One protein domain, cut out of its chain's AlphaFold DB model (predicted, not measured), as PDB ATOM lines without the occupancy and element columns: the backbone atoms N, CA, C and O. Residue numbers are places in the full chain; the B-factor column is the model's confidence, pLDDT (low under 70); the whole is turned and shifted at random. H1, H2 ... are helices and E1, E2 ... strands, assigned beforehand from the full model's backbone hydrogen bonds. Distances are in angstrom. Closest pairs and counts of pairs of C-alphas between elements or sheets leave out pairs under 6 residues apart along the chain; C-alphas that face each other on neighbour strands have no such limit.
ATOM      1  N   VAL A 165     236.702 251.239 231.789       87.12
ATOM      2  CA  VAL A 165     235.408 251.916 231.821       87.12
ATOM      3  C   VAL A 165     235.456 252.887 232.988       87.12
ATOM      4  O   VAL A 165     235.799 252.479 234.097       87.12
ATOM      5  N   TRP A 166     235.146 254.156 232.752       91.25
ATOM      6  CA  TRP A 166     235.098 255.162 233.807       91.25
ATOM      7  C   TRP A 166     233.659 255.554 234.106       91.25
ATOM      8  O   TRP A 166     232.901 255.872 233.195       91.25
ATOM      9  N   LEU A 167     233.325 255.579 235.391       91.69
ATOM     10  CA  LEU A 167     232.173 256.285 235.929       91.69
ATOM     11  C   LEU A 167     232.676 257.530 236.651       91.69
ATOM     12  O   LEU A 167     233.379 257.433 237.659       91.69
ATOM     13  N   ILE A 168     232.338 258.694 236.118       92.12
ATOM     14  CA  ILE A 168     232.704 259.987 236.680       92.12
ATOM     15  C   ILE A 168     231.497 260.532 237.420       92.12
ATOM     16  O   ILE A 168     230.464 260.757 236.806       92.12
ATOM     17  N   LYS A 169     231.626 260.722 238.729       91.06
ATOM     18  CA  LYS A 169     230.569 261.244 239.598       91.06
ATOM     19  C   LYS A 169     230.899 262.670 240.003       91.06
ATOM     20  O   LYS A 169     232.063 262.963 240.273       91.06
ATOM     21  N   ILE A 170     229.898 263.533 240.054       88.19
ATOM     22  CA  ILE A 170     230.034 264.915 240.512       88.19
ATOM     23  C   ILE A 170     229.091 265.110 241.681       88.19
ATOM     24  O   ILE A 170     227.871 264.998 241.544       88.19
ATOM     25  N   ALA A 171     229.698 265.349 242.841       81.62
ATOM     26  CA  ALA A 171     229.090 265.087 244.129       81.62
ATOM     27  C   ALA A 171     228.381 263.719 244.056       81.62
ATOM     28  O   ALA A 171     228.965 262.731 243.606       81.62
ATOM     29  N   ASP A 172     227.103 263.682 244.396       74.25
ATOM     30  CA  ASP A 172     226.239 262.527 244.169       74.25
ATOM     31  C   ASP A 172     225.100 262.864 243.191       74.25
ATOM     32  O   ASP A 172     224.099 262.160 243.142       74.25
ATOM     33  N   GLU A 173     225.212 263.973 242.459       81.12
ATOM     34  CA  GLU A 173     224.110 264.518 241.664       81.12
ATOM     35  C   GLU A 173     224.198 264.107 240.207       81.12
ATOM     36  O   GLU A 173     223.178 263.754 239.636       81.12
ATOM     37  N   ASP A 174     225.389 264.093 239.616       87.06
ATOM     38  CA  ASP A 174     225.547 263.778 238.200       87.06
ATOM     39  C   ASP A 174     226.575 262.669 238.004       87.06
ATOM     40  O   ASP A 174     227.575 262.569 238.724       87.06
ATOM     41  N   ILE A 175     226.330 261.827 237.006       89.56
ATOM     42  CA  ILE A 175     227.203 260.720 236.643       89.56
ATOM     43  C   ILE A 175     227.402 260.680 235.133       89.56
ATOM     44  O   ILE A 175     226.453 260.840 234.377       89.56
ATOM     45  N   ALA A 176     228.630 260.436 234.688       89.75
ATOM     46  CA  ALA A 176     228.957 260.221 233.285       89.75
ATOM     47  C   ALA A 176     229.758 258.939 233.087       89.75
ATOM     48  O   ALA A 176     230.586 258.550 233.917       89.75
ATOM     49  N   LEU A 177     229.519 258.290 231.956       85.75
ATOM     50  CA  LEU A 177     230.110 257.027 231.560       85.75
ATOM     51  C   LEU A 177     231.067 257.251 230.396       85.75
ATOM     52  O   LEU A 177     230.718 257.863 229.386       85.75
ATOM     53  N   TYR A 178     232.268 256.694 230.519       86.69
ATOM     54  CA  TYR A 178     233.276 256.715 229.471       86.69
ATOM     55  C   TYR A 178     233.845 255.322 229.220       86.69
ATOM     56  O   TYR A 178     234.038 254.526 230.141       86.69
ATOM     57  N   LEU A 179     234.219 255.061 227.968       81.69
ATOM     58  CA  LEU A 179     235.049 253.919 227.584       81.69
ATOM     59  C   LEU A 179     236.415 254.427 227.115       81.69
ATOM     60  O   LEU A 179     236.552 255.045 226.055       81.69
ATOM     61  N   GLY A 180     237.447 254.180 227.920       80.81
ATOM     62  CA  GLY A 180     238.752 254.806 227.758       80.81
ATOM     63  C   GLY A 180     238.654 256.315 227.969       80.81
ATOM     64  O   GLY A 180     238.466 256.765 229.092       80.81
ATOM     65  N   ASN A 181     238.782 257.082 226.885       80.19
ATOM     66  CA  ASN A 181     238.618 258.540 226.895       80.19
ATOM     67  C   ASN A 181     237.333 258.993 226.181       80.19
ATOM     68  O   ASN A 181     237.127 260.190 225.999       80.19
ATOM     69  N   ASN A 182     236.535 258.055 225.668       77.88
ATOM     70  CA  ASN A 182     235.365 258.382 224.867       77.88
ATOM     71  C   ASN A 182     234.171 258.552 225.795       77.88
ATOM     72  O   ASN A 182     233.804 257.594 226.476       77.88
ATOM     73  N   TYR A 183     233.591 259.749 225.798       80.12
ATOM     74  CA  TYR A 183     232.303 260.014 226.427       80.12
ATOM     75  C   TYR A 183     231.228 259.130 225.787       80.12
ATOM     76  O   TYR A 183     231.180 259.016 224.558       80.12
ATOM     77  N   ILE A 184     230.406 258.486 226.614       76.38
ATOM     78  CA  ILE A 184     229.269 257.676 226.171       76.38
ATOM     79  C   ILE A 184     227.988 258.432 226.470       76.38
ATOM     80  O   ILE A 184     227.268 258.782 225.540       76.38
ATOM     81  N   ASP A 185     227.731 258.675 227.751       79.88
ATOM     82  CA  ASP A 185     226.482 259.272 228.203       79.88
ATOM     83  C   ASP A 185     226.613 259.829 229.628       79.88
ATOM     84  O   ASP A 185     227.577 259.508 230.332       79.88
ATOM     85  N   ALA A 186     225.646 260.639 230.053       85.94
ATOM     86  CA  ALA A 186     225.544 261.161 231.406       85.94
ATOM     87  C   ALA A 186     224.093 261.203 231.881       85.94
ATOM     88  O   ALA A 186     223.180 261.475 231.114       85.94
ATOM     89  N   ALA A 187     223.904 260.992 233.178       80.00
ATOM     90  CA  ALA A 187     222.614 261.069 233.838       80.00
ATOM     91  C   ALA A 187     222.721 261.920 235.100       80.00
ATOM     92  O   ALA A 187     223.770 261.984 235.746       80.00
ATOM     93  N   SER A 188     221.602 262.529 235.476       81.44
ATOM     94  CA  SER A 188     221.456 263.190 236.767       81.44
ATOM     95  C   SER A 188     220.660 262.297 237.716       81.44
ATOM     96  O   SER A 188     219.655 261.703 237.329       81.44
ATOM     97  N   LEU A 189     221.043 262.247 238.989       76.12
ATOM     98  CA  LEU A 189     220.321 261.576 240.072       76.12
ATOM     99  C   LEU A 189     218.909 262.156 240.267       76.12
ATOM    100  O   LEU A 189     218.049 261.512 240.868       76.12
ATOM    101  N   ALA A 190     218.626 263.345 239.720       77.25
ATOM    102  CA  ALA A 190     217.258 263.846 239.601       77.25
ATOM    103  C   ALA A 190     216.316 262.830 238.920       77.25
ATOM    104  O   ALA A 190     215.118 262.812 239.219       77.25
ATOM    105  N   ILE A 191     216.861 261.968 238.054       78.38
ATOM    106  CA  ILE A 191     216.175 260.857 237.401       78.38
ATOM    107  C   ILE A 191     216.883 259.548 237.789       78.38
ATOM    108  O   ILE A 191     217.753 259.037 237.093       78.38
ATOM    109  N   GLU A 192     216.488 258.987 238.937       82.06
ATOM    110  CA  GLU A 192     217.107 257.790 239.540       82.06
ATOM    111  C   GLU A 192     217.205 256.592 238.574       82.06
ATOM    112  O   GLU A 192     218.194 255.862 238.601       82.06
ATOM    113  N   SER A 193     216.224 256.412 237.680       78.56
ATOM    114  CA  SER A 193     216.246 255.334 236.682       78.56
ATOM    115  C   SER A 193     217.391 255.473 235.680       78.56
ATOM    116  O   SER A 193     218.079 254.491 235.425       78.56
ATOM    117  N   GLU A 194     217.637 256.679 235.161       79.62
ATOM    118  CA  GLU A 194     218.718 256.937 234.198       79.62
ATOM    119  C   GLU A 194     220.085 256.758 234.866       79.62
ATOM    120  O   GLU A 194     221.002 256.167 234.301       79.62
ATOM    121  N   HIS A 195     220.205 257.195 236.122       85.12
ATOM    122  CA  HIS A 195     221.413 256.995 236.914       85.12
ATOM    123  C   HIS A 195     221.732 255.495 237.107       85.12
ATOM    124  O   HIS A 195     222.868 255.059 236.892       85.12
ATOM    125  N   ASP A 196     220.742 254.683 237.490       83.06
ATOM    126  CA  ASP A 196     220.909 253.234 237.670       83.06
ATOM    127  C   ASP A 196     221.183 252.496 236.350       83.06
ATOM    128  O   ASP A 196     221.965 251.532 236.318       83.06
ATOM    129  N   GLU A 197     220.579 252.957 235.255       80.44
ATOM    130  CA  GLU A 197     220.839 252.470 233.901       80.44
ATOM    131  C   GLU A 197     222.290 252.737 233.493       80.44
ATOM    132  O   GLU A 197     222.973 251.807 233.058       80.44
ATOM    133  N   LEU A 198     222.820 253.938 233.750       84.00
ATOM    134  CA  LEU A 198     224.206 254.293 233.431       84.00
ATOM    135  C   LEU A 198     225.221 253.438 234.209       84.00
ATOM    136  O   LEU A 198     226.207 252.941 233.655       84.00
ATOM    137  N   VAL A 199     224.966 253.204 235.502       87.31
ATOM    138  CA  VAL A 199     225.799 252.325 236.341       87.31
ATOM    139  C   VAL A 199     225.744 250.876 235.847       87.31
ATOM    140  O   VAL A 199     226.755 250.162 235.871       87.31
ATOM    141  N   SER A 200     224.575 250.418 235.402       82.81
ATOM    142  CA  SER A 200     224.393 249.074 234.847       82.81
ATOM    143  C   SER A 200     225.111 248.926 233.505       82.81
ATOM    144  O   SER A 200     225.858 247.961 233.320       82.81
ATOM    145  N   ALA A 201     224.989 249.920 232.623       83.06
ATOM    146  CA  ALA A 201     225.693 249.991 231.349       83.06
ATOM    147  C   ALA A 201     227.215 249.954 231.547       83.06
ATOM    148  O   ALA A 201     227.910 249.194 230.874       83.06
ATOM    149  N   ALA A 202     227.745 250.677 232.536       86.25
ATOM    150  CA  ALA A 202     229.170 250.649 232.856       86.25
ATOM    151  C   ALA A 202     229.671 249.246 233.235       86.25
ATOM    152  O   ALA A 202     230.720 248.799 232.759       86.25
ATOM    153  N   LYS A 203     228.906 248.516 234.058       85.12
ATOM    154  CA  LYS A 203     229.226 247.127 234.422       85.12
ATOM    155  C   LYS A 203     229.189 246.223 233.194       85.12
ATOM    156  O   LYS A 203     230.160 245.504 232.959       85.12
ATOM    157  N   MET A 204     228.139 246.318 232.379       81.44
ATOM    158  CA  MET A 204     228.014 245.541 231.142       81.44
ATOM    159  C   MET A 204     229.184 245.790 230.184       81.44
ATOM    160  O   MET A 204     229.786 244.836 229.691       81.44
ATOM    161  N   LEU A 205     229.573 247.052 229.972       80.38
ATOM    162  CA  LEU A 205     230.730 247.410 229.147       80.38
ATOM    163  C   LEU A 205     232.030 246.836 229.721       80.38
ATOM    164  O   LEU A 205     232.842 246.285 228.975       80.38
ATOM    165  N   SER A 206     232.221 246.917 231.041       84.50
ATOM    166  CA  SER A 206     233.421 246.382 231.689       84.50
ATOM    167  C   SER A 206     233.546 244.866 231.485       84.50
ATOM    168  O   SER A 206     234.624 244.369 231.152       84.50
ATOM    169  N   GLU A 207     232.435 244.131 231.568       82.56
ATOM    170  CA  GLU A 207     232.388 242.684 231.350       82.56
ATOM    171  C   GLU A 207     232.591 242.313 229.872       82.56
ATOM    172  O   GLU A 207     233.410 241.441 229.560       82.56
ATOM    173  N   LYS A 208     231.899 243.008 228.957       78.19
ATOM    174  CA  LYS A 208     231.954 242.789 227.500       78.19
ATOM    175  C   LYS A 208     233.363 243.000 226.953       78.19
ATOM    176  O   LYS A 208     233.888 242.143 226.240       78.19
ATOM    177  N   TYR A 209     234.001 244.106 227.335       78.44
ATOM    178  CA  TYR A 209     235.343 244.460 226.871       78.44
ATOM    179  C   TYR A 209     236.465 243.914 227.763       78.44
ATOM    180  O   TYR A 209     237.635 244.080 227.426       78.44
ATOM    181  N   ARG A 210     236.131 243.221 228.865       78.44
ATOM    182  CA  ARG A 210     237.089 242.764 229.891       78.44
ATOM    183  C   ARG A 210     237.974 243.904 230.406       78.44
ATOM    184  O   ARG A 210     239.166 243.712 230.648       78.44
ATOM    185  N   ALA A 211     237.371 245.076 230.546       82.62
ATOM    186  CA  ALA A 211     238.001 246.301 231.001       82.62
ATOM    187  C   ALA A 211     237.854 246.461 232.523       82.62
ATOM    188  O   ALA A 211     236.919 245.949 233.137       82.62
ATOM    189  N   GLU A 212     238.777 247.191 233.141       85.38
ATOM    190  CA  GLU A 212     238.697 247.593 234.544       85.38
ATOM    191  C   GLU A 212     237.629 248.689 234.700       85.38
ATOM    192  O   GLU A 212     237.706 249.722 234.041       85.38
ATOM    193  N   LEU A 213     236.633 248.490 235.566       87.75
ATOM    194  CA  LEU A 213     235.697 249.556 235.930       87.75
ATOM    195  C   LEU A 213     236.337 250.442 237.004       87.75
ATOM    196  O   LEU A 213     236.698 249.948 238.074       87.75
ATOM    197  N   LYS A 214     236.464 251.740 236.728       89.94
ATOM    198  CA  LYS A 214     236.962 252.747 237.668       89.94
ATOM    199  C   LYS A 214     235.924 253.807 237.932       89.94
ATOM    200  O   LYS A 214     235.233 254.252 237.023       89.94
ATOM    201  N   GLU A 215     235.883 254.243 239.178       90.88
ATOM    202  CA  GLU A 215     235.086 255.385 239.588       90.88
ATOM    203  C   GLU A 215     236.022 256.540 239.937       90.88
ATOM    204  O   GLU A 215     237.033 256.341 240.615       90.88
ATOM    205  N   HIS A 216     235.690 257.736 239.463       90.50
ATOM    206  CA  HIS A 216     236.309 258.983 239.905       90.50
ATOM    207  C   HIS A 216     235.212 259.915 240.400       90.50
ATOM    208  O   HIS A 216     234.145 259.986 239.793       90.50
ATOM    209  N   HIS A 217     235.467 260.609 241.502       90.88
ATOM    210  CA  HIS A 217     234.479 261.454 242.156       90.88
ATOM    211  C   HIS A 217     235.021 262.872 242.289       90.88
ATOM    212  O   HIS A 217     236.051 263.096 242.921       90.88
ATOM    213  N   PHE A 218     234.302 263.819 241.701       90.00
ATOM    214  CA  PHE A 218     234.468 265.238 241.951       90.00
ATOM    215  C   PHE A 218     233.608 265.615 243.152       90.00
ATOM    216  O   PHE A 218     232.417 265.341 243.148       90.00
ATOM    217  N   GLU A 219     234.177 266.254 244.172       87.00
ATOM    218  CA  GLU A 219     233.416 266.657 245.367       87.00
ATOM    219  C   GLU A 219     232.403 267.763 245.044       87.00
ATOM    220  O   GLU A 219     231.314 267.824 245.609       87.00
TER     221      GLU A 219
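What this domain is: This is residues 165 to 219 of the 345 residues of an uncharacterized protein of Thiosulfativibrio zosterae (UniProt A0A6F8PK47). This is a small slab of two layers: a twisted sheet of four strands, with the single helix H1 packed lengthwise over one face and the other face bare. Three strands go back and forth as E1, E2 and E3, then the chain crosses over the sheet through H1 and comes back as E4 on the far side of E1. The printed part has 55 residues with one named helix and four named strands, in the order E1, E2, E3, H1, E4; the sheet's order is E3, E2, E1, E4, mixed, and the class is mixed, helices and strands. The whole is compact, with a radius of gyration of the C-alphas of 10.4 A, and its C-alphas span 30 by 22 by 14 A.

Where its parts are: Find C-alpha 165 at (235.408, 251.916, 231.821), where strand E1 begins; it runs through residues 165 to 170. Next come strand E2, residues 174 to 179, and strand E3, residues 182 to 188, 18.9 A from first to last C-alpha. Look then for C-alpha 192 at (217.107, 257.790, 239.540), where helix H1 starts; it covers residues 192 to 209 and is 25.9 A long. Strand E4, residues 212 to 218 and 19.6 A long, ends at C-alpha 218, at (234.468, 265.238, 241.951).

How they stand to each other: Begin with E1, E2 and E3, a meander, each strand the antiparallel neighbour of the one before. In the hairpin of E1 and E2, at 162 degrees, look at N 168 and O 176, 2.8 A apart and within hydrogen-bond range. In the hairpin of E2 and E3, at 160 degrees, N 177 and O 185 are within that range at 2.8 A. E4 is parallel to E1 at 15 degrees, with N 167 and O 214 within range at 2.8 A. The edge strands E3 and E4 are apart. E3, H1 and E4 form a split strand-helix-strand unit, two strands that run the same way with E2 and E1 between them, and its crossover is right-handed. H1 is on the sheet at a height of 8.1 A; it lies over E2 and E1, and runs along the strands, at 17 degrees to E2 on the local plane. Its closest C-alphas to E2 are those of Ala 202 and Leu 177, 6.6 A apart. In H1 every O i to N i+4 pair is within hydrogen-bond range.

The domain as a whole: The two C-alphas farthest apart are those of Ala 190 and Arg 210, at 30.5 A. The printed part runs from 165 to 219 with no cut, and its four links are tight. In this predicted model the mean pLDDT of the printed part is 83.8, and no printed residue is under 70.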